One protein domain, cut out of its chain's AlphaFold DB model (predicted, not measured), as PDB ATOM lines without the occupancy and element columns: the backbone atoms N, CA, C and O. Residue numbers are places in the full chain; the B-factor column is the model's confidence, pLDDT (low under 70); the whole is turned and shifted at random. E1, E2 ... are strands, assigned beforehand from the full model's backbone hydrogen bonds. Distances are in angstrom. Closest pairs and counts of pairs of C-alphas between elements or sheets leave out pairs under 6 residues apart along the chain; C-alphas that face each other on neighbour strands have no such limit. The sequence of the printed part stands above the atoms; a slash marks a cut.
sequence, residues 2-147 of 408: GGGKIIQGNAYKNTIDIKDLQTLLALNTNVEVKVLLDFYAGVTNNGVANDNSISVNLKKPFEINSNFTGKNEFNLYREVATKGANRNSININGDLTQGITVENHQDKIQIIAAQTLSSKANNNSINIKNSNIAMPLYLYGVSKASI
ATOM      1  N   GLY A   2      14.532  40.400 -28.568       36.22
ATOM      2  CA  GLY A   2      15.480  41.256 -29.298       36.22
ATOM      3  C   GLY A   2      15.357  42.735 -28.928       36.22
ATOM      4  O   GLY A   2      14.263  43.286 -29.024       36.22
ATOM      5  N   GLY A   3      16.469  43.368 -28.545       42.84
ATOM      6  CA  GLY A   3      16.688  44.806 -28.738       42.84
ATOM      7  C   GLY A   3      17.050  45.087 -30.205       42.84
ATOM      8  O   GLY A   3      17.207  44.154 -30.994       42.84
ATOM      9  N   GLY A   4      17.103  46.362 -30.600       51.19
ATOM     10  CA  GLY A   4      17.047  46.842 -31.991       51.19
ATOM     11  C   GLY A   4      17.802  46.013 -33.045       51.19
ATOM     12  O   GLY A   4      19.014  46.150 -33.224       51.19
ATOM     13  N   LYS A   5      17.060  45.204 -33.815       53.72
ATOM     14  CA  LYS A   5      17.535  44.588 -35.062       53.72
ATOM     15  C   LYS A   5      17.282  45.557 -36.211       53.72
ATOM     16  O   LYS A   5      16.131  45.817 -36.557       53.72
ATOM     17  N   ILE A   6      18.348  46.076 -36.813       55.19
ATOM     18  CA  ILE A   6      18.275  47.068 -37.884       55.19
ATOM     19  C   ILE A   6      18.755  46.425 -39.191       55.19
ATOM     20  O   ILE A   6      19.896  45.987 -39.310       55.19
ATOM     21  N   ILE A   7      17.876  46.355 -40.195       55.91
ATOM     22  CA  ILE A   7      18.198  45.752 -41.502       55.91
ATOM     23  C   ILE A   7      19.110  46.679 -42.325       55.91
ATOM     24  O   ILE A   7      19.975  46.196 -43.055       55.91
ATOM     25  N   GLN A   8      18.953  48.000 -42.188       54.88
ATOM     26  CA  GLN A   8      19.807  49.012 -42.817       54.88
ATOM     27  C   GLN A   8      20.081  50.172 -41.854       54.88
ATOM     28  O   GLN A   8      19.144  50.722 -41.283       54.88
ATOM     29  N   GLY A   9      21.347  50.568 -41.702       67.00
ATOM     30  CA  GLY A   9      21.757  51.680 -40.834       67.00
ATOM     31  C   GLY A   9      22.570  51.242 -39.615       67.00
ATOM     32  O   GLY A   9      23.061  50.118 -39.548       67.00
ATOM     33  N   ASN A  10      22.758  52.149 -38.657       81.44
ATOM     34  CA  ASN A  10      23.617  51.927 -37.490       81.44
ATOM     35  C   ASN A  10      22.794  51.623 -36.231       81.44
ATOM     36  O   ASN A  10      21.730  52.210 -36.043       81.44
ATOM     37  N   ALA A  11      23.317  50.771 -35.350       81.50
ATOM     38  CA  ALA A  11      22.717  50.455 -34.054       81.50
ATOM     39  C   ALA A  11      23.510  51.135 -32.929       81.50
ATOM     40  O   ALA A  11      24.566  50.654 -32.523       81.50
ATOM     41  N   TYR A  12      23.013  52.264 -32.428       85.69
ATOM     42  CA  TYR A  12      23.703  53.043 -31.402       85.69
ATOM     43  C   TYR A  12      22.930  53.086 -30.096       85.69
ATOM     44  O   TYR A  12      21.731  53.355 -30.114       85.69
ATOM     45  N   LYS A  13      23.647  52.954 -28.972       88.06
ATOM     46  CA  LYS A  13      23.130  53.299 -27.635       88.06
ATOM     47  C   LYS A  13      21.846  52.566 -27.230       88.06
ATOM     48  O   LYS A  13      21.052  53.089 -26.455       88.06
ATOM     49  N   ASN A  14      21.631  51.365 -27.750       82.00
ATOM     50  CA  ASN A  14      20.542  50.500 -27.321       82.00
ATOM     51  C   ASN A  14      20.900  49.847 -25.989       82.00
ATOM     52  O   ASN A  14      22.018  49.367 -25.814       82.00
ATOM     53  N   THR A  15      19.928  49.745 -25.090       86.00
ATOM     54  CA  THR A  15      20.103  49.128 -23.774       86.00
ATOM     55  C   THR A  15      19.059  48.042 -23.561       86.00
ATOM     56  O   THR A  15      17.879  48.247 -23.839       86.00
ATOM     57  N   ILE A  16      19.495  46.887 -23.057       84.00
ATOM     58  CA  ILE A  16      18.624  45.819 -22.562       84.00
ATOM     59  C   ILE A  16      18.884  45.646 -21.070       84.00
ATOM     60  O   ILE A  16      19.992  45.284 -20.682       84.00
ATOM     61  N   ASP A  17      17.845  45.822 -20.259       88.00
ATOM     62  CA  ASP A  17      17.878  45.540 -18.825       88.00
ATOM     63  C   ASP A  17      17.012  44.317 -18.504       88.00
ATOM     64  O   ASP A  17      15.798  44.323 -18.713       88.00
ATOM     65  N   ILE A  18      17.626  43.270 -17.954       84.00
ATOM     66  CA  ILE A  18      16.958  42.031 -17.544       84.00
ATOM     67  C   ILE A  18      16.989  41.957 -16.019       84.00
ATOM     68  O   ILE A  18      18.044  41.725 -15.433       84.00
ATOM     69  N   LYS A  19      15.836  42.170 -15.375       79.38
ATOM     70  CA  LYS A  19      15.726  42.201 -13.903       79.38
ATOM     71  C   LYS A  19      14.999  40.993 -13.307       79.38
ATOM     72  O   LYS A  19      15.366  40.500 -12.251       79.38
ATOM     73  N   ASP A  20      13.967  40.506 -13.992       69.62
ATOM     74  CA  ASP A  20      13.048  39.500 -13.451       69.62
ATOM     75  C   ASP A  20      12.452  38.648 -14.589       69.62
ATOM     76  O   ASP A  20      11.277  38.781 -14.934       69.62
ATOM     77  N   LEU A  21      13.261  37.788 -15.220       67.00
ATOM     78  CA  LEU A  21      12.739  36.849 -16.218       67.00
ATOM     79  C   LEU A  21      12.190  35.604 -15.512       67.00
ATOM     80  O   LEU A  21      12.953  34.810 -14.970       67.00
ATOM     81  N   GLN A  22      10.871  35.422 -15.529       62.94
ATOM     82  CA  GLN A  22      10.262  34.177 -15.065       62.94
ATOM     83  C   GLN A  22      10.423  33.098 -16.139       62.94
ATOM     84  O   GLN A  22       9.836  33.190 -17.218       62.94
ATOM     85  N   THR A  23      11.223  32.080 -15.848       61.00
ATOM     86  CA  THR A  23      11.251  30.826 -16.606       61.00
ATOM     87  C   THR A  23      10.139  29.909 -16.085       61.00
ATOM     88  O   THR A  23       9.822  29.928 -14.898       61.00
ATOM     89  N   LEU A  24       9.467  29.165 -16.971       57.66
ATOM     90  CA  LEU A  24       8.379  28.260 -16.583       57.66
ATOM     91  C   LEU A  24       8.938  27.044 -15.824       57.66
ATOM     92  O   LEU A  24       9.678  26.249 -16.401       57.66
ATOM     93  N   LEU A  25       8.511  26.897 -14.566       53.41
ATOM     94  CA  LEU A  25       8.949  25.872 -13.606       53.41
ATOM     95  C   LEU A  25       8.652  24.431 -14.042       53.41
ATOM     96  O   LEU A  25       9.435  23.527 -13.766       53.41
ATOM     97  N   ALA A  26       7.526  24.203 -14.719       50.09
ATOM     98  CA  ALA A  26       7.143  22.902 -15.251       50.09
ATOM     99  C   ALA A  26       6.034  23.079 -16.295       50.09
ATOM    100  O   ALA A  26       5.042  23.767 -16.046       50.09
ATOM    101  N   LEU A  27       6.173  22.431 -17.448       50.19
ATOM    102  CA  LEU A  27       5.007  21.999 -18.216       50.19
ATOM    103  C   LEU A  27       4.697  20.549 -17.795       50.19
ATOM    104  O   LEU A  27       5.538  19.907 -17.168       50.19
ATOM    105  N   ASN A  28       3.475  20.062 -18.053       49.88
ATOM    106  CA  ASN A  28       3.045  18.688 -17.724       49.88
ATOM    107  C   ASN A  28       4.142  17.652 -18.036       49.88
ATOM    108  O   ASN A  28       4.895  17.847 -18.982       49.88
ATOM    109  N   THR A  29       4.170  16.512 -17.334       54.31
ATOM    110  CA  THR A  29       5.177  15.425 -17.460       54.31
ATOM    111  C   THR A  29       5.412  14.873 -18.878       54.31
ATOM    112  O   THR A  29       6.312  14.068 -19.073       54.31
ATOM    113  N   ASN A  30       4.621  15.308 -19.862       55.25
ATOM    114  CA  ASN A  30       4.711  14.939 -21.274       55.25
ATOM    115  C   ASN A  30       5.168  16.106 -22.173       55.25
ATOM    116  O   ASN A  30       5.030  16.028 -23.391       55.25
ATOM    117  N   VAL A  31       5.626  17.218 -21.595       50.88
ATOM    118  CA  VAL A  31       6.027  18.417 -22.331       50.88
ATOM    119  C   VAL A  31       7.446  18.804 -21.946       50.88
ATOM    120  O   VAL A  31       7.721  19.269 -20.844       50.88
ATOM    121  N   GLU A  32       8.341  18.645 -22.908       54.00
ATOM    122  CA  GLU A  32       9.751  18.980 -22.782       54.00
ATOM    123  C   GLU A  32      10.024  20.346 -23.424       54.00
ATOM    124  O   GLU A  32       9.620  20.605 -24.560       54.00
ATOM    125  N   VAL A  33      10.697  21.244 -22.696       53.12
ATOM    126  CA  VAL A  33      10.910  22.637 -23.125       53.12
ATOM    127  C   VAL A  33      12.378  22.889 -23.405       53.12
ATOM    128  O   VAL A  33      13.218  22.800 -22.514       53.12
ATOM    129  N   LYS A  34      12.686  23.279 -24.643       58.59
ATOM    130  CA  LYS A  34      13.996  23.822 -25.004       58.59
ATOM    131  C   LYS A  34      14.076  25.292 -24.597       58.59
ATOM    132  O   LYS A  34      13.303  26.105 -25.105       58.59
ATOM    133  N   VAL A  35      15.047  25.652 -23.758       60.69
ATOM    134  CA  VAL A  35      15.376  27.064 -23.520       60.69
ATOM    135  C   VAL A  35      16.414  27.506 -24.555       60.69
ATOM    136  O   VAL A  35      17.566  27.074 -24.528       60.69
ATOM    137  N   LEU A  36      15.975  28.350 -25.492       65.31
ATOM    138  CA  LEU A  36      16.836  29.114 -26.396       65.31
ATOM    139  C   LEU A  36      16.562  30.597 -26.156       65.31
ATOM    140  O   LEU A  36      15.531  31.123 -26.586       65.31
ATOM    141  N   LEU A  37      17.465  31.258 -25.441       70.50
ATOM    142  CA  LEU A  37      17.346  32.681 -25.146       70.50
ATOM    143  C   LEU A  37      18.481  33.444 -25.801       70.50
ATOM    144  O   LEU A  37      19.601  33.459 -25.297       70.50
ATOM    145  N   ASP A  38      18.136  34.134 -26.885       72.75
ATOM    146  CA  ASP A  38      19.021  35.093 -27.521       72.75
ATOM    147  C   ASP A  38      18.595  36.526 -27.178       72.75
ATOM    148  O   ASP A  38      17.431  36.926 -27.373       72.75
ATOM    149  N   PHE A  39      19.553  37.307 -26.687       75.31
ATOM    150  CA  PHE A  39      19.423  38.747 -26.491       75.31
ATOM    151  C   PHE A  39      20.409  39.462 -27.401       75.31
ATOM    152  O   PHE A  39      21.589  39.133 -27.388       75.31
ATOM    153  N   TYR A  40      19.897  40.436 -28.156       77.69
ATOM    154  CA  TYR A  40      20.643  41.243 -29.119       77.69
ATOM    155  C   TYR A  40      20.471  42.720 -28.790       77.69
ATOM    156  O   TYR A  40      19.369  43.230 -28.972       77.69
ATOM    157  N   ALA A  41      21.505  43.410 -28.296       72.69
ATOM    158  CA  ALA A  41      21.380  44.847 -28.023       72.69
ATOM    159  C   ALA A  41      21.527  45.684 -29.299       72.69
ATOM    160  O   ALA A  41      20.815  46.670 -29.448       72.69
ATOM    161  N   GLY A  42      22.378  45.279 -30.245       72.56
ATOM    162  CA  GLY A  42      22.488  45.942 -31.546       72.56
ATOM    163  C   GLY A  42      22.857  44.972 -32.662       72.56
ATOM    164  O   GLY A  42      23.894  44.326 -32.615       72.56
ATOM    165  N   VAL A  43      22.036  44.861 -33.704       77.75
ATOM    166  CA  VAL A  43      22.379  44.060 -34.896       77.75
ATOM    167  C   VAL A  43      22.199  44.909 -36.141       77.75
ATOM    168  O   VAL A  43      21.151  45.537 -36.306       77.75
ATOM    169  N   THR A  44      23.205  44.916 -37.019       76.44
ATOM    170  CA  THR A  44      23.151  45.618 -38.308       76.44
ATOM    171  C   THR A  44      23.805  44.834 -39.439       76.44
ATOM    172  O   THR A  44      24.924  44.335 -39.323       76.44
ATOM    173  N   ASN A  45      23.116  44.783 -40.582       75.12
ATOM    174  CA  ASN A  45      23.585  44.076 -41.773       75.12
ATOM    175  C   ASN A  45      24.498  44.926 -42.673       75.12
ATOM    176  O   ASN A  45      25.175  44.382 -43.542       75.12
ATOM    177  N   ASN A  46      24.556  46.251 -42.517       79.06
ATOM    178  CA  ASN A  46      25.348  47.115 -43.413       79.06
ATOM    179  C   ASN A  46      25.980  48.350 -42.742       79.06
ATOM    180  O   ASN A  46      26.521  49.216 -43.446       79.06
ATOM    181  N   GLY A  47      25.922  48.430 -41.414       84.31
ATOM    182  CA  GLY A  47      26.404  49.554 -40.618       84.31
ATOM    183  C   GLY A  47      27.293  49.130 -39.452       84.31
ATOM    184  O   GLY A  47      27.846  48.027 -39.423       84.31
ATOM    185  N   VAL A  48      27.441  50.044 -38.499       87.19
ATOM    186  CA  VAL A  48      28.160  49.811 -37.242       87.19
ATOM    187  C   VAL A  48      27.182  49.638 -36.091       87.19
ATOM    188  O   VAL A  48      26.078  50.195 -36.113       87.19
ATOM    189  N   ALA A  49      27.608  48.913 -35.069       86.19
ATOM    190  CA  ALA A  49      26.925  48.893 -33.794       86.19
ATOM    191  C   ALA A  49      27.898  49.405 -32.726       86.19
ATOM    192  O   ALA A  49      29.034  48.966 -32.656       86.19
ATOM    193  N   ASN A  50      27.532  50.462 -32.004       89.50
ATOM    194  CA  ASN A  50      28.418  51.024 -30.988       89.50
ATOM    195  C   ASN A  50      27.620  51.473 -29.771       89.50
ATOM    196  O   ASN A  50      26.459  51.876 -29.888       89.50
ATOM    197  N   ASP A  51      28.292  51.511 -28.625       91.31
ATOM    198  CA  ASP A  51      27.762  52.083 -27.383       91.31
ATOM    199  C   ASP A  51      26.478  51.400 -26.892       91.31
ATOM    200  O   ASP A  51      25.719  52.002 -26.137       91.31
ATOM    201  N   ASN A  52      26.190  50.169 -27.324       86.81
ATOM    202  CA  ASN A  52      24.998  49.453 -26.861       86.81
ATOM    203  C   ASN A  52      25.197  49.014 -25.397       86.81
ATOM    204  O   ASN A  52      26.204  49.376 -24.802       86.81
ATOM    205  N   SER A  53      24.297  48.267 -24.763       89.62
ATOM    206  CA  SER A  53      24.521  47.663 -23.439       89.62
ATOM    207  C   SER A  53      23.516  46.563 -23.125       89.62
ATOM    208  O   SER A  53      22.353  46.622 -23.520       89.62
ATOM    209  N   ILE A  54      23.976  45.544 -22.398       88.31
ATOM    210  CA  ILE A  54      23.113  44.540 -21.767       88.31
ATOM    211  C   ILE A  54      23.457  44.531 -20.282       88.31
ATOM    212  O   ILE A  54      24.628  44.385 -19.929       88.31
ATOM    213  N   SER A  55      22.453  44.682 -19.428       91.00
ATOM    214  CA  SER A  55      22.576  44.527 -17.984       91.00
ATOM    215  C   SER A  55      21.643  43.422 -17.506       91.00
ATOM    216  O   SER A  55      20.437  43.469 -17.741       91.00
ATOM    217  N   VAL A  56      22.193  42.433 -16.812       88.44
ATOM    218  CA  VAL A  56      21.457  41.314 -16.222       88.44
ATOM    219  C   VAL A  56      21.617  41.374 -14.712       88.44
ATOM    220  O   VAL A  56      22.732  41.361 -14.197       88.44
ATOM    221  N   ASN A  57      20.502  41.466 -14.002       87.06
ATOM    222  CA  ASN A  57      20.456  41.450 -12.547       87.06
ATOM    223  C   ASN A  57      19.219  40.669 -12.114       87.06
ATOM    224  O   ASN A  57      18.150  41.252 -11.952       87.06
ATOM    225  N   LEU A  58      19.352  39.350 -12.012       79.19
ATOM    226  CA  LEU A  58      18.223  38.459 -11.775       79.19
ATOM    227  C   LEU A  58      17.947  38.317 -10.277       79.19
ATOM    228  O   LEU A  58      18.837  37.952  -9.514       79.19
ATOM    229  N   LYS A  59      16.689  38.499  -9.855       77.81
ATOM    230  CA  LYS A  59      16.268  38.062  -8.508       77.81
ATOM    231  C   LYS A  59      16.147  36.543  -8.392       77.81
ATOM    232  O   LYS A  59      16.282  36.001  -7.299       77.81
ATOM    233  N   LYS A  60      15.832  35.871  -9.504       78.12
ATOM    234  CA  LYS A  60      15.744  34.412  -9.618       78.12
ATOM    235  C   LYS A  60      16.588  33.950 -10.810       78.12
ATOM    236  O   LYS A  60      16.350  34.461 -11.904       78.12
ATOM    237  N   PRO A  61      17.533  33.013 -10.625       78.62
ATOM    238  CA  PRO A  61      18.352  32.497 -11.721       78.62
ATOM    239  C   PRO A  61      17.490  31.796 -12.774       78.62
ATOM    240  O   PRO A  61      16.415  31.287 -12.444       78.62
ATOM    241  N   PHE A  62      17.968  31.716 -14.019       74.75
ATOM    242  CA  PHE A  62      17.276  30.963 -15.063       74.75
ATOM    243  C   PHE A  62      17.176  29.480 -14.693       74.75
ATOM    244  O   PHE A  62      18.155  28.852 -14.271       74.75
ATOM    245  N   GLU A  63      15.991  28.912 -14.880       70.25
ATOM    246  CA  GLU A  63      15.765  27.479 -14.715       70.25
ATOM    247  C   GLU A  63      16.161  26.713 -15.967       70.25
ATOM    248  O   GLU A  63      15.952  27.162 -17.097       70.25
ATOM    249  N   ILE A  64      16.735  25.536 -15.747       64.69
ATOM    250  CA  ILE A  64      17.194  24.633 -16.795       64.69
ATOM    251  C   ILE A  64      16.497  23.297 -16.554       64.69
ATOM    252  O   ILE A  64      16.698  22.672 -15.515       64.69
ATOM    253  N   ASN A  65      15.695  22.863 -17.525       58.22
ATOM    254  CA  ASN A  65      14.965  21.598 -17.480       58.22
ATOM    255  C   ASN A  65      15.492  20.623 -18.547       58.22
ATOM    256  O   ASN A  65      16.087  21.031 -19.553       58.22
ATOM    257  N   SER A  66      15.268  19.324 -18.329       54.50
ATOM    258  CA  SER A  66      15.523  18.281 -19.330       54.50
ATOM    259  C   SER A  66      14.660  18.513 -20.573       54.50
ATOM    260  O   SER A  66      13.471  18.814 -20.451       54.50
ATOM    261  N   ASN A  67      15.245  18.383 -21.769       48.62
ATOM    262  CA  ASN A  67      14.526  18.598 -23.026       48.62
ATOM    263  C   ASN A  67      14.833  17.542 -24.104       48.62
ATOM    264  O   ASN A  67      15.951  17.033 -24.158       48.62
ATOM    265  N   PHE A  68      13.860  17.272 -24.988       40.69
ATOM    266  CA  PHE A  68      13.921  16.253 -26.056       40.69
ATOM    267  C   PHE A  68      15.108  16.437 -26.995       40.69
ATOM    268  O   PHE A  68      15.681  15.488 -27.520       40.69
ATOM    269  N   THR A  69      15.468  17.702 -27.226       45.00
ATOM    270  CA  THR A  69      16.558  18.104 -28.119       45.00
ATOM    271  C   THR A  69      17.939  17.968 -27.484       45.00
ATOM    272  O   THR A  69      18.935  18.200 -28.164       45.00
ATOM    273  N   GLY A  70      17.997  17.641 -26.193       50.97
ATOM    274  CA  GLY A  70      19.218  17.476 -25.428       50.97
ATOM    275  C   GLY A  70      20.111  18.718 -25.366       50.97
ATOM    276  O   GLY A  70      21.321  18.538 -25.366       50.97
ATOM    277  N   LYS A  71      19.584  19.954 -25.350       56.53
ATOM    278  CA  LYS A  71      20.434  21.163 -25.297       56.53
ATOM    279  C   LYS A  71      19.721  22.422 -24.801       56.53
ATOM    280  O   LYS A  71      18.684  22.787 -25.357       56.53
ATOM    281  N   ASN A  72      20.303  23.135 -23.838       52.66
ATOM    282  CA  ASN A  72      19.921  24.500 -23.459       52.66
ATOM    283  C   ASN A  72      21.003  25.507 -23.890       52.66
ATOM    284  O   ASN A  72      22.197  25.299 -23.657       52.66
ATOM    285  N   GLU A  73      20.592  26.607 -24.524       60.03
ATOM    286  CA  GLU A  73      21.500  27.661 -24.995       60.03
ATOM    287  C   GLU A  73      21.026  29.039 -24.532       60.03
ATOM    288  O   GLU A  73      19.925  29.484 -24.869       60.03
ATOM    289  N   PHE A  74      21.895  29.734 -23.799       62.81
ATOM    290  CA  PHE A  74      21.711  31.140 -23.451       62.81
ATOM    291  C   PHE A  74      22.782  31.945 -24.164       62.81
ATOM    292  O   PHE A  74      23.962  31.851 -23.820       62.81
ATOM    293  N   ASN A  75      22.375  32.735 -25.151       64.56
ATOM    294  CA  ASN A  75      23.297  33.566 -25.898       64.56
ATOM    295  C   ASN A  75      23.000  35.048 -25.650       64.56
ATOM    296  O   ASN A  75      21.953  35.588 -26.012       64.56
ATOM    297  N   LEU A  76      23.961  35.732 -25.044       60.56
ATOM    298  CA  LEU A  76      23.972  37.184 -24.949       60.56
ATOM    299  C   LEU A  76      24.870  37.697 -26.067       60.56
ATOM    300  O   LEU A  76      26.076  37.871 -25.893       60.56
ATOM    301  N   TYR A  77      24.274  37.901 -27.237       60.69
ATOM    302  CA  TYR A  77      24.944  38.551 -28.347       60.69
ATOM    303  C   TYR A  77      24.780  40.033 -28.166       60.69
ATOM    304  O   TYR A  77      23.716  40.591 -28.408       60.69
ATOM    305  N   ARG A  78      25.825  40.727 -27.759       51.16
ATOM    306  CA  ARG A  78      25.653  42.158 -27.686       51.16
ATOM    307  C   ARG A  78      25.570  42.769 -29.075       51.16
ATOM    308  O   ARG A  78      24.637  43.544 -29.295       51.16
ATOM    309  N   GLU A  79      26.436  42.343 -30.002       57.09
ATOM    310  CA  GLU A  79      26.400  42.813 -31.388       57.09
ATOM    311  C   GLU A  79      26.828  41.817 -32.458       57.09
ATOM    312  O   GLU A  79      27.819  41.108 -32.305       57.09
ATOM    313  N   VAL A  80      26.122  41.894 -33.590       59.88
ATOM    314  CA  VAL A  80      26.573  41.412 -34.900       59.88
ATOM    315  C   VAL A  80      26.456  42.588 -35.868       59.88
ATOM    316  O   VAL A  80      25.349  43.013 -36.207       59.88
ATOM    317  N   ALA A  81      27.592  43.153 -36.270       62.19
ATOM    318  CA  ALA A  81      27.638  44.309 -37.164       62.19
ATOM    319  C   ALA A  81      28.586  44.064 -38.330       62.19
ATOM    320  O   ALA A  81      29.644  43.467 -38.168       62.19
ATOM    321  N   THR A  82      28.279  44.557 -39.523       66.69
ATOM    322  CA  THR A  82      29.157  44.308 -40.675       66.69
ATOM    323  C   THR A  82      30.362  45.245 -40.763       66.69
ATOM    324  O   THR A  82      31.364  44.843 -41.355       66.69
ATOM    325  N   LYS A  83      30.321  46.448 -40.162       83.38
ATOM    326  CA  LYS A  83      31.369  47.488 -40.313       83.38
ATOM    327  C   LYS A  83      32.009  47.994 -39.009       83.38
ATOM    328  O   LYS A  83      32.679  49.032 -39.033       83.38
ATOM    329  N   GLY A  84      31.813  47.312 -37.884       86.38
ATOM    330  CA  GLY A  84      32.438  47.641 -36.597       86.38
ATOM    331  C   GLY A  84      31.499  47.512 -35.396       86.38
ATOM    332  O   GLY A  84      30.293  47.723 -35.530       86.38
ATOM    333  N   ALA A  85      32.086  47.181 -34.242       89.69
ATOM    334  CA  ALA A  85      31.395  46.839 -32.995       89.69
ATOM    335  C   ALA A  85      32.152  47.385 -31.763       89.69
ATOM    336  O   ALA A  85      32.977  46.672 -31.187       89.69
ATOM    337  N   ASN A  86      31.968  48.663 -31.399       93.12
ATOM    338  CA  ASN A  86      32.829  49.360 -30.420       93.12
ATOM    339  C   ASN A  86      32.097  49.886 -29.178       93.12
ATOM    340  O   ASN A  86      30.954  50.331 -29.243       93.12
ATOM    341  N   ARG A  87      32.851  50.011 -28.077       95.00
ATOM    342  CA  ARG A  87      32.423  50.604 -26.793       95.00
ATOM    343  C   ARG A  87      31.263  49.862 -26.157       95.00
ATOM    344  O   ARG A  87      30.297  50.440 -25.666       95.00
ATOM    345  N   ASN A  88      31.396  48.547 -26.161       91.69
ATOM    346  CA  ASN A  88      30.335  47.664 -25.780       91.69
ATOM    347  C   ASN A  88      30.591  46.929 -24.439       91.69
ATOM    348  O   ASN A  88      31.120  45.835 -24.466       91.69
ATOM    349  N   SER A  89      30.012  47.355 -23.301       93.69
ATOM    350  CA  SER A  89      29.685  46.584 -22.057       93.69
ATOM    351  C   SER A  89      28.481  45.581 -21.949       93.69
ATOM    352  O   SER A  89      27.313  45.957 -22.110       93.69
ATOM    353  N   ILE A  90      28.736  44.330 -21.563       93.38
ATOM    354  CA  ILE A  90      27.745  43.412 -20.966       93.38
ATOM    355  C   ILE A  90      28.031  43.339 -19.465       93.38
ATOM    356  O   ILE A  90      29.161  43.045 -19.080       93.38
ATOM    357  N   ASN A  91      27.025  43.582 -18.630       95.31
ATOM    358  CA  ASN A  91      27.137  43.503 -17.175       95.31
ATOM    359  C   ASN A  91      26.175  42.449 -16.631       95.31
ATOM    360  O   ASN A  91      24.991  42.467 -16.959       95.31
ATOM    361  N   ILE A  92      26.671  41.550 -15.790       92.50
ATOM    362  CA  ILE A  92      25.885  40.499 -15.147       92.50
ATOM    363  C   ILE A  92      26.199  40.519 -13.660       92.50
ATOM    364  O   ILE A  92      27.364  40.478 -13.267       92.50
ATOM    365  N   ASN A  93      25.162  40.587 -12.836       92.06
ATOM    366  CA  ASN A  93      25.277  40.480 -11.393       92.06
ATOM    367  C   ASN A  93      24.262  39.463 -10.872       92.06
ATOM    368  O   ASN A  93      23.088  39.514 -11.253       92.06
ATOM    369  N   GLY A  94      24.718  38.578  -9.993       86.75
ATOM    370  CA  GLY A  94      23.913  37.477  -9.480       86.75
ATOM    371  C   GLY A  94      23.991  36.222 -10.348       86.75
ATOM    372  O   GLY A  94      24.534  36.208 -11.458       86.75
ATOM    373  N   ASP A  95      23.443  35.141  -9.810       85.50
ATOM    374  CA  ASP A  95      23.415  33.823 -10.433       85.50
ATOM    375  C   ASP A  95      22.629  33.843 -11.754       85.50
ATOM    376  O   ASP A  95      21.461  34.237 -11.802       85.50
ATOM    377  N   LEU A  96      23.260  33.381 -12.840       81.19
ATOM    378  CA  LEU A  96      22.575  33.249 -14.131       81.19
ATOM    379  C   LEU A  96      21.667  32.025 -14.186       81.19
ATOM    380  O   LEU A  96      20.657  32.061 -14.877       81.19
ATOM    381  N   THR A  97      22.020  30.944 -13.496       78.69
ATOM    382  CA  THR A  97      21.330  29.648 -13.600       78.69
ATOM    383  C   THR A  97      21.196  28.991 -12.236       78.69
ATOM    384  O   THR A  97      22.079  29.163 -11.399       78.69
ATOM    385  N   GLN A  98      20.149  28.196 -12.019       74.31
ATOM    386  CA  GLN A  98      19.978  27.468 -10.758       74.31
ATOM    387  C   GLN A  98      21.047  26.379 -10.543       74.31
ATOM    388  O   GLN A  98      21.578  25.803 -11.490       74.31
ATOM    389  N   GLY A  99      21.353  26.092  -9.273       62.66
ATOM    390  CA  GLY A  99      22.486  25.257  -8.849       62.66
ATOM    391  C   GLY A  99      22.344  23.739  -9.015       62.66
ATOM    392  O   GLY A  99      23.217  23.018  -8.540       62.66
ATOM    393  N   ILE A 100      21.284  23.225  -9.645       56.69
ATOM    394  CA  ILE A 100      21.077  21.782  -9.843       56.69
ATOM    395  C   ILE A 100      20.454  21.565 -11.219       56.69
ATOM    396  O   ILE A 100      19.351  22.031 -11.479       56.69
ATOM    397  N   THR A 101      21.141  20.828 -12.091       57.47
ATOM    398  CA  THR A 101      20.587  20.412 -13.385       57.47
ATOM    399  C   THR A 101      20.965  18.975 -13.676       57.47
ATOM    400  O   THR A 101      22.131  18.608 -13.515       57.47
ATOM    401  N   VAL A 102      19.999  18.203 -14.173       55.50
ATOM    402  CA  VAL A 102      20.252  16.942 -14.880       55.50
ATOM    403  C   VAL A 102      21.272  17.216 -15.990       55.50
ATOM    404  O   VAL A 102      21.156  18.201 -16.719       55.50
ATOM    405  N   GLU A 103      22.327  16.408 -16.048       55.38
ATOM    406  CA  GLU A 103      23.503  16.697 -16.864       55.38
ATOM    407  C   GLU A 103      23.198  16.641 -18.363       55.38
ATOM    408  O   GLU A 103      22.681  15.646 -18.867       55.38
ATOM    409  N   ASN A 104      23.586  17.691 -19.094       60.62
ATOM    410  CA  ASN A 104      23.644  17.639 -20.544       60.62
ATOM    411  C   ASN A 104      24.933  18.265 -21.096       60.62
ATOM    412  O   ASN A 104      25.258  19.428 -20.850       60.62
ATOM    413  N   HIS A 105      25.673  17.483 -21.877       60.78
ATOM    414  CA  HIS A 105      26.949  17.871 -22.479       60.78
ATOM    415  C   HIS A 105      26.843  18.988 -23.508       60.78
ATOM    416  O   HIS A 105      27.846  19.633 -23.807       60.78
ATOM    417  N   GLN A 106      25.665  19.242 -24.064       67.62
ATOM    418  CA  GLN A 106      25.508  20.237 -25.120       67.62
ATOM    419  C   GLN A 106      25.137  21.625 -24.587       67.62
ATOM    420  O   GLN A 106      25.223  22.602 -25.334       67.62
ATOM    421  N   ASP A 107      24.752  21.720 -23.312       74.12
ATOM    422  CA  ASP A 107      24.408  22.974 -22.648       74.12
ATOM    423  C   ASP A 107      25.549  23.991 -22.739       74.12
ATOM    424  O   ASP A 107      26.708  23.655 -22.479       74.12
ATOM    425  N   LYS A 108      25.235  25.250 -23.057       80.12
ATOM    426  CA  LYS A 108      26.213  26.346 -23.023       80.12
ATOM    427  C   LYS A 108      25.579  27.707 -22.735       80.12
ATOM    428  O   LYS A 108      24.464  27.998 -23.167       80.12
ATOM    429  N   ILE A 109      26.350  28.561 -22.069       86.19
ATOM    430  CA  ILE A 109      26.136  30.005 -22.014       86.19
ATOM    431  C   ILE A 109      27.220  30.664 -22.853       86.19
ATOM    432  O   ILE A 109      28.411  30.447 -22.623       86.19
ATOM    433  N   GLN A 110      26.803  31.470 -23.822       88.94
ATOM    434  CA  GLN A 110      27.698  32.188 -24.712       88.94
ATOM    435  C   GLN A 110      27.454  33.691 -24.586       88.94
ATOM    436  O   GLN A 110      26.340  34.177 -24.767       88.94
ATOM    437  N   ILE A 111      28.497  34.440 -24.253       91.81
ATOM    438  CA  ILE A 111      28.437  35.888 -24.056       91.81
ATOM    439  C   ILE A 111      29.416  36.517 -25.032       91.81
ATOM    440  O   ILE A 111      30.616  36.277 -24.934       91.81
ATOM    441  N   ILE A 112      28.915  37.314 -25.972       92.31
ATOM    442  CA  ILE A 112      29.720  37.928 -27.031       92.31
ATOM    443  C   ILE A 112      29.550  39.441 -26.959       92.31
ATOM    444  O   ILE A 112      28.483  39.962 -27.279       92.31
ATOM    445  N   ALA A 113      30.593  40.160 -26.545       92.12
ATOM    446  CA  ALA A 113      30.543  41.617 -26.430       92.12
ATOM    447  C   ALA A 113      30.574  42.308 -27.798       92.12
ATOM    448  O   ALA A 113      29.936  43.349 -27.963       92.12
ATOM    449  N   ALA A 114      31.288  41.724 -28.762       92.00
ATOM    450  CA  ALA A 114      31.387  42.227 -30.124       92.00
ATOM    451  C   ALA A 114      31.691  41.112 -31.128       92.00
ATOM    452  O   ALA A 114      32.529  40.241 -30.886       92.00
ATOM    453  N   GLN A 115      31.048  41.187 -32.288       90.56
ATOM    454  CA  GLN A 115      31.359  40.386 -33.465       90.56
ATOM    455  C   GLN A 115      31.155  41.258 -34.706       90.56
ATOM    456  O   GLN A 115      30.124  41.924 -34.852       90.56
ATOM    457  N   THR A 116      32.144  41.284 -35.602       89.06
ATOM    458  CA  THR A 116      32.039  42.061 -36.838       89.06
ATOM    459  C   THR A 116      32.716  41.402 -38.032       89.06
ATOM    460  O   THR A 116      33.684  40.666 -37.869       89.06
ATOM    461  N   LEU A 117      32.191  41.654 -39.238       87.00
ATOM    462  CA  LEU A 117      32.746  41.106 -40.485       87.00
ATOM    463  C   LEU A 117      33.959  41.887 -41.003       87.00
ATOM    464  O   LEU A 117      34.698  41.391 -41.848       87.00
ATOM    465  N   SER A 118      34.115  43.138 -40.569       84.69
ATOM    466  CA  SER A 118      35.187  44.033 -41.000       84.69
ATOM    467  C   SER A 118      35.361  45.175 -39.997       84.69
ATOM    468  O   SER A 118      34.514  45.375 -39.128       84.69
ATOM    469  N   SER A 119      36.415  45.986 -40.142       93.56
ATOM    470  CA  SER A 119      36.668  47.157 -39.282       93.56
ATOM    471  C   SER A 119      36.928  46.780 -37.813       93.56
ATOM    472  O   SER A 119      37.446  45.702 -37.534       93.56
ATOM    473  N   LYS A 120      36.729  47.710 -36.876       95.62
ATOM    474  CA  LYS A 120      37.240  47.643 -35.498       95.62
ATOM    475  C   LYS A 120      36.189  47.154 -34.501       95.62
ATOM    476  O   LYS A 120      35.008  47.495 -34.625       95.62
ATOM    477  N   ALA A 121      36.652  46.436 -33.484       96.12
ATOM    478  CA  ALA A 121      35.889  46.002 -32.324       96.12
ATOM    479  C   ALA A 121      36.636  46.375 -31.030       96.12
ATOM    480  O   ALA A 121      37.251  45.540 -30.367       96.12
ATOM    481  N   ASN A 122      36.620  47.668 -30.705       98.00
ATOM    482  CA  ASN A 122      37.449  48.249 -29.652       98.00
ATOM    483  C   ASN A 122      36.640  48.664 -28.422       98.00
ATOM    484  O   ASN A 122      35.522  49.166 -28.546       98.00
ATOM    485  N   ASN A 123      37.283  48.630 -27.255       98.31
ATOM    486  CA  ASN A 123      36.745  49.102 -25.976       98.31
ATOM    487  C   ASN A 123      35.462  48.375 -25.532       98.31
ATOM    488  O   ASN A 123      34.581  48.972 -24.915       98.31
ATOM    489  N   ASN A 124      35.322  47.101 -25.881       97.44
ATOM    490  CA  ASN A 124      34.203  46.266 -25.464       97.44
ATOM    491  C   ASN A 124      34.518  45.612 -24.119       97.44
ATOM    492  O   ASN A 124      35.662  45.270 -23.838       97.44
ATOM    493  N   SER A 125      33.510  45.438 -23.274       97.81
ATOM    494  CA  SER A 125      33.652  44.885 -21.941       97.81
ATOM    495  C   SER A 125      32.614  43.812 -21.624       97.81
ATOM    496  O   SER A 125      31.451  43.887 -22.022       97.81
ATOM    497  N   ILE A 126      33.047  42.799 -20.882       98.19
ATOM    498  CA  ILE A 126      32.191  41.830 -20.199       98.19
ATOM    499  C   ILE A 126      32.553  41.906 -18.724       98.19
ATOM    500  O   ILE A 126      33.727  41.804 -18.378       98.19
ATOM    501  N   ASN A 127      31.562  42.084 -17.861       98.12
ATOM    502  CA  ASN A 127      31.740  42.137 -16.419       98.12
ATOM    503  C   ASN A 127      30.694  41.239 -15.754       98.12
ATOM    504  O   ASN A 127      29.498  41.501 -15.875       98.12
ATOM    505  N   ILE A 128      31.142  40.182 -15.080       97.38
ATOM    506  CA  ILE A 128      30.277  39.227 -14.376       97.38
ATOM    507  C   ILE A 128      30.693  39.195 -12.916       97.38
ATOM    508  O   ILE A 128      31.864  38.969 -12.606       97.38
ATOM    509  N   LYS A 129      29.725  39.415 -12.028       96.19
ATOM    510  CA  LYS A 129      29.952  39.466 -10.587       96.19
ATOM    511  C   LYS A 129      28.991  38.575  -9.824       96.19
ATOM    512  O   LYS A 129      27.809  38.527 -10.165       96.19
ATOM    513  N   ASN A 130      29.491  37.946  -8.760       94.19
ATOM    514  CA  ASN A 130      28.695  37.181  -7.795       94.19
ATOM    515  C   ASN A 130      27.756  36.187  -8.486       94.19
ATOM    516  O   ASN A 130      26.542  36.254  -8.304       94.19
ATOM    517  N   SER A 131      28.312  35.341  -9.353       91.31
ATOM    518  CA  SER A 131      27.513  34.479 -10.218       91.31
ATOM    519  C   SER A 131      27.970  33.033 -10.131       91.31
ATOM    520  O   SER A 131      29.076  32.682 -10.551       91.31
ATOM    521  N   ASN A 132      27.093  32.184  -9.611       89.44
ATOM    522  CA  ASN A 132      27.186  30.744  -9.722       89.44
ATOM    523  C   ASN A 132      26.419  30.280 -10.967       89.44
ATOM    524  O   ASN A 132      25.221  30.518 -11.132       89.44
ATOM    525  N   ILE A 133      27.141  29.635 -11.873       87.69
ATOM    526  CA  ILE A 133      26.677  29.269 -13.204       87.69
ATOM    527  C   ILE A 133      26.862  27.763 -13.347       87.69
ATOM    528  O   ILE A 133      27.981  27.277 -13.478       87.69
ATOM    529  N   ALA A 134      25.768  27.006 -13.352       82.81
ATOM    530  CA  ALA A 134      25.791  25.547 -13.455       82.81
ATOM    531  C   ALA A 134      26.218  25.054 -14.852       82.81
ATOM    532  O   ALA A 134      26.666  23.919 -15.014       82.81
ATOM    533  N   MET A 135      26.103  25.912 -15.867       81.06
ATOM    534  CA  MET A 135      26.414  25.599 -17.262       81.06
ATOM    535  C   MET A 135      27.859  25.969 -17.661       81.06
ATOM    536  O   MET A 135      28.489  26.825 -17.032       81.06
ATOM    537  N   PRO A 136      28.383  25.376 -18.754       84.69
ATOM    538  CA  PRO A 136      29.575  25.862 -19.446       84.69
ATOM    539  C   PRO A 136      29.454  27.347 -19.800       84.69
ATOM    540  O   PRO A 136      28.461  27.753 -20.405       84.69
ATOM    541  N   LEU A 137      30.473  28.136 -19.473       89.94
ATOM    542  CA  LEU A 137      30.548  29.560 -19.764       89.94
ATOM    543  C   LEU A 137      31.608  29.845 -20.833       89.94
ATOM    544  O   LEU A 137      32.792  29.540 -20.666       89.94
ATOM    545  N   TYR A 138      31.175  30.478 -21.919       92.19
ATOM    546  CA  TYR A 138      32.028  30.943 -23.006       92.19
ATOM    547  C   TYR A 138      31.870  32.453 -23.171       92.19
ATOM    548  O   TYR A 138      30.782  32.953 -23.456       92.19
ATOM    549  N   LEU A 139      32.968  33.176 -23.008       95.75
ATOM    550  CA  LEU A 139      33.043  34.627 -23.046       95.75
ATOM    551  C   LEU A 139      33.878  35.042 -24.250       95.75
ATOM    552  O   LEU A 139      35.000  34.576 -24.421       95.75
ATOM    553  N   TYR A 140      33.351  35.951 -25.055       95.75
ATOM    554  CA  TYR A 140      34.040  36.510 -26.204       95.75
ATOM    555  C   TYR A 140      34.029  38.029 -26.092       95.75
ATOM    556  O   TYR A 140      33.000  38.668 -26.317       95.75
ATOM    557  N   GLY A 141      35.172  38.623 -25.744       95.25
ATOM    558  CA  GLY A 141      35.323  40.081 -25.778       95.25
ATOM    559  C   GLY A 141      35.228  40.598 -27.215       95.25
ATOM    560  O   GLY A 141      34.549  41.584 -27.485       95.25
ATOM    561  N   VAL A 142      35.836  39.860 -28.144       96.25
ATOM    562  CA  VAL A 142      35.624  39.976 -29.590       96.25
ATOM    563  C   VAL A 142      35.630  38.562 -30.161       96.25
ATOM    564  O   VAL A 142      36.530  37.789 -29.835       96.25
ATOM    565  N   SER A 143      34.631  38.219 -30.971       94.19
ATOM    566  CA  SER A 143      34.553  36.933 -31.672       94.19
ATOM    567  C   SER A 143      34.662  37.121 -33.182       94.19
ATOM    568  O   SER A 143      34.165  38.110 -33.731       94.19
ATOM    569  N   LYS A 144      35.255  36.140 -33.861       92.06
ATOM    570  CA  LYS A 144      35.196  36.000 -35.313       92.06
ATOM    571  C   LYS A 144      33.765  35.705 -35.745       92.06
ATOM    572  O   LYS A 144      32.982  35.123 -34.994       92.06
ATOM    573  N   ALA A 145      33.428  36.055 -36.974       88.31
ATOM    574  CA  ALA A 145      32.188  35.636 -37.610       88.31
ATOM    575  C   ALA A 145      32.491  34.596 -38.689       88.31
ATOM    576  O   ALA A 145      33.369  34.818 -39.517       88.31
ATOM    577  N   SER A 146      31.750  33.490 -38.713       86.88
ATOM    578  CA  SER A 146      31.882  32.468 -39.754       86.88
ATOM    579  C   SER A 146      30.634  32.486 -40.636       86.88
ATOM    580  O   SER A 146      29.533  32.220 -40.155       86.88
ATOM    581  N   ILE A 147      30.798  32.824 -41.915       82.94
ATOM    582  CA  ILE A 147      29.722  32.861 -42.918       82.94
ATOM    583  C   ILE A 147      30.201  32.084 -44.142       82.94
ATOM    584  O   ILE A 147      31.300  32.342 -44.629       82.94
TER     585      ILE A 147
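AT A GLANCE: This is residues 2 to 147 of the 408 residues of an uncharacterized protein of Campylobacter lari (UniProt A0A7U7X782). With little regular structure, the chain winds in stacked turns, its parallel sheets E1 E3 E5 E7 and E2 E4 E6 E8 face to face as a sandwich. All strand, E1 to E9 hold 55 of 146 printed residues. It is compact, radius of gyration of the C-alphas 15.9 A, spanning 48 by 31 by 23 A.

HOW THE PARTS SIT: Start at E1, residues 15 to 18; beside it is E3, 53 to 57, N 18 and O 55 within hydrogen-bond range at 2.8 A, then E5, 89 to 93, and E7, 125 to 133. Facing these are E2, 36 to 44, E4, 73 to 81, E6, 108 to 112, and E8, 137 to 142; N 75 and O 37 are 2.9 A apart. E8 runs on into E9, 145 to 147, at 90 degrees.

IN THESE COORDINATES: Find E1 beginning at C-alpha 15, (20.103, 49.128, -23.774), and E9 ending at C-alpha 147, (29.722, 32.861, -42.918). E4 spans 21.5 A.

THE WHOLE: The printed part has no cut; the link E1 to E2 is long. 52 residues have pLDDT under 70.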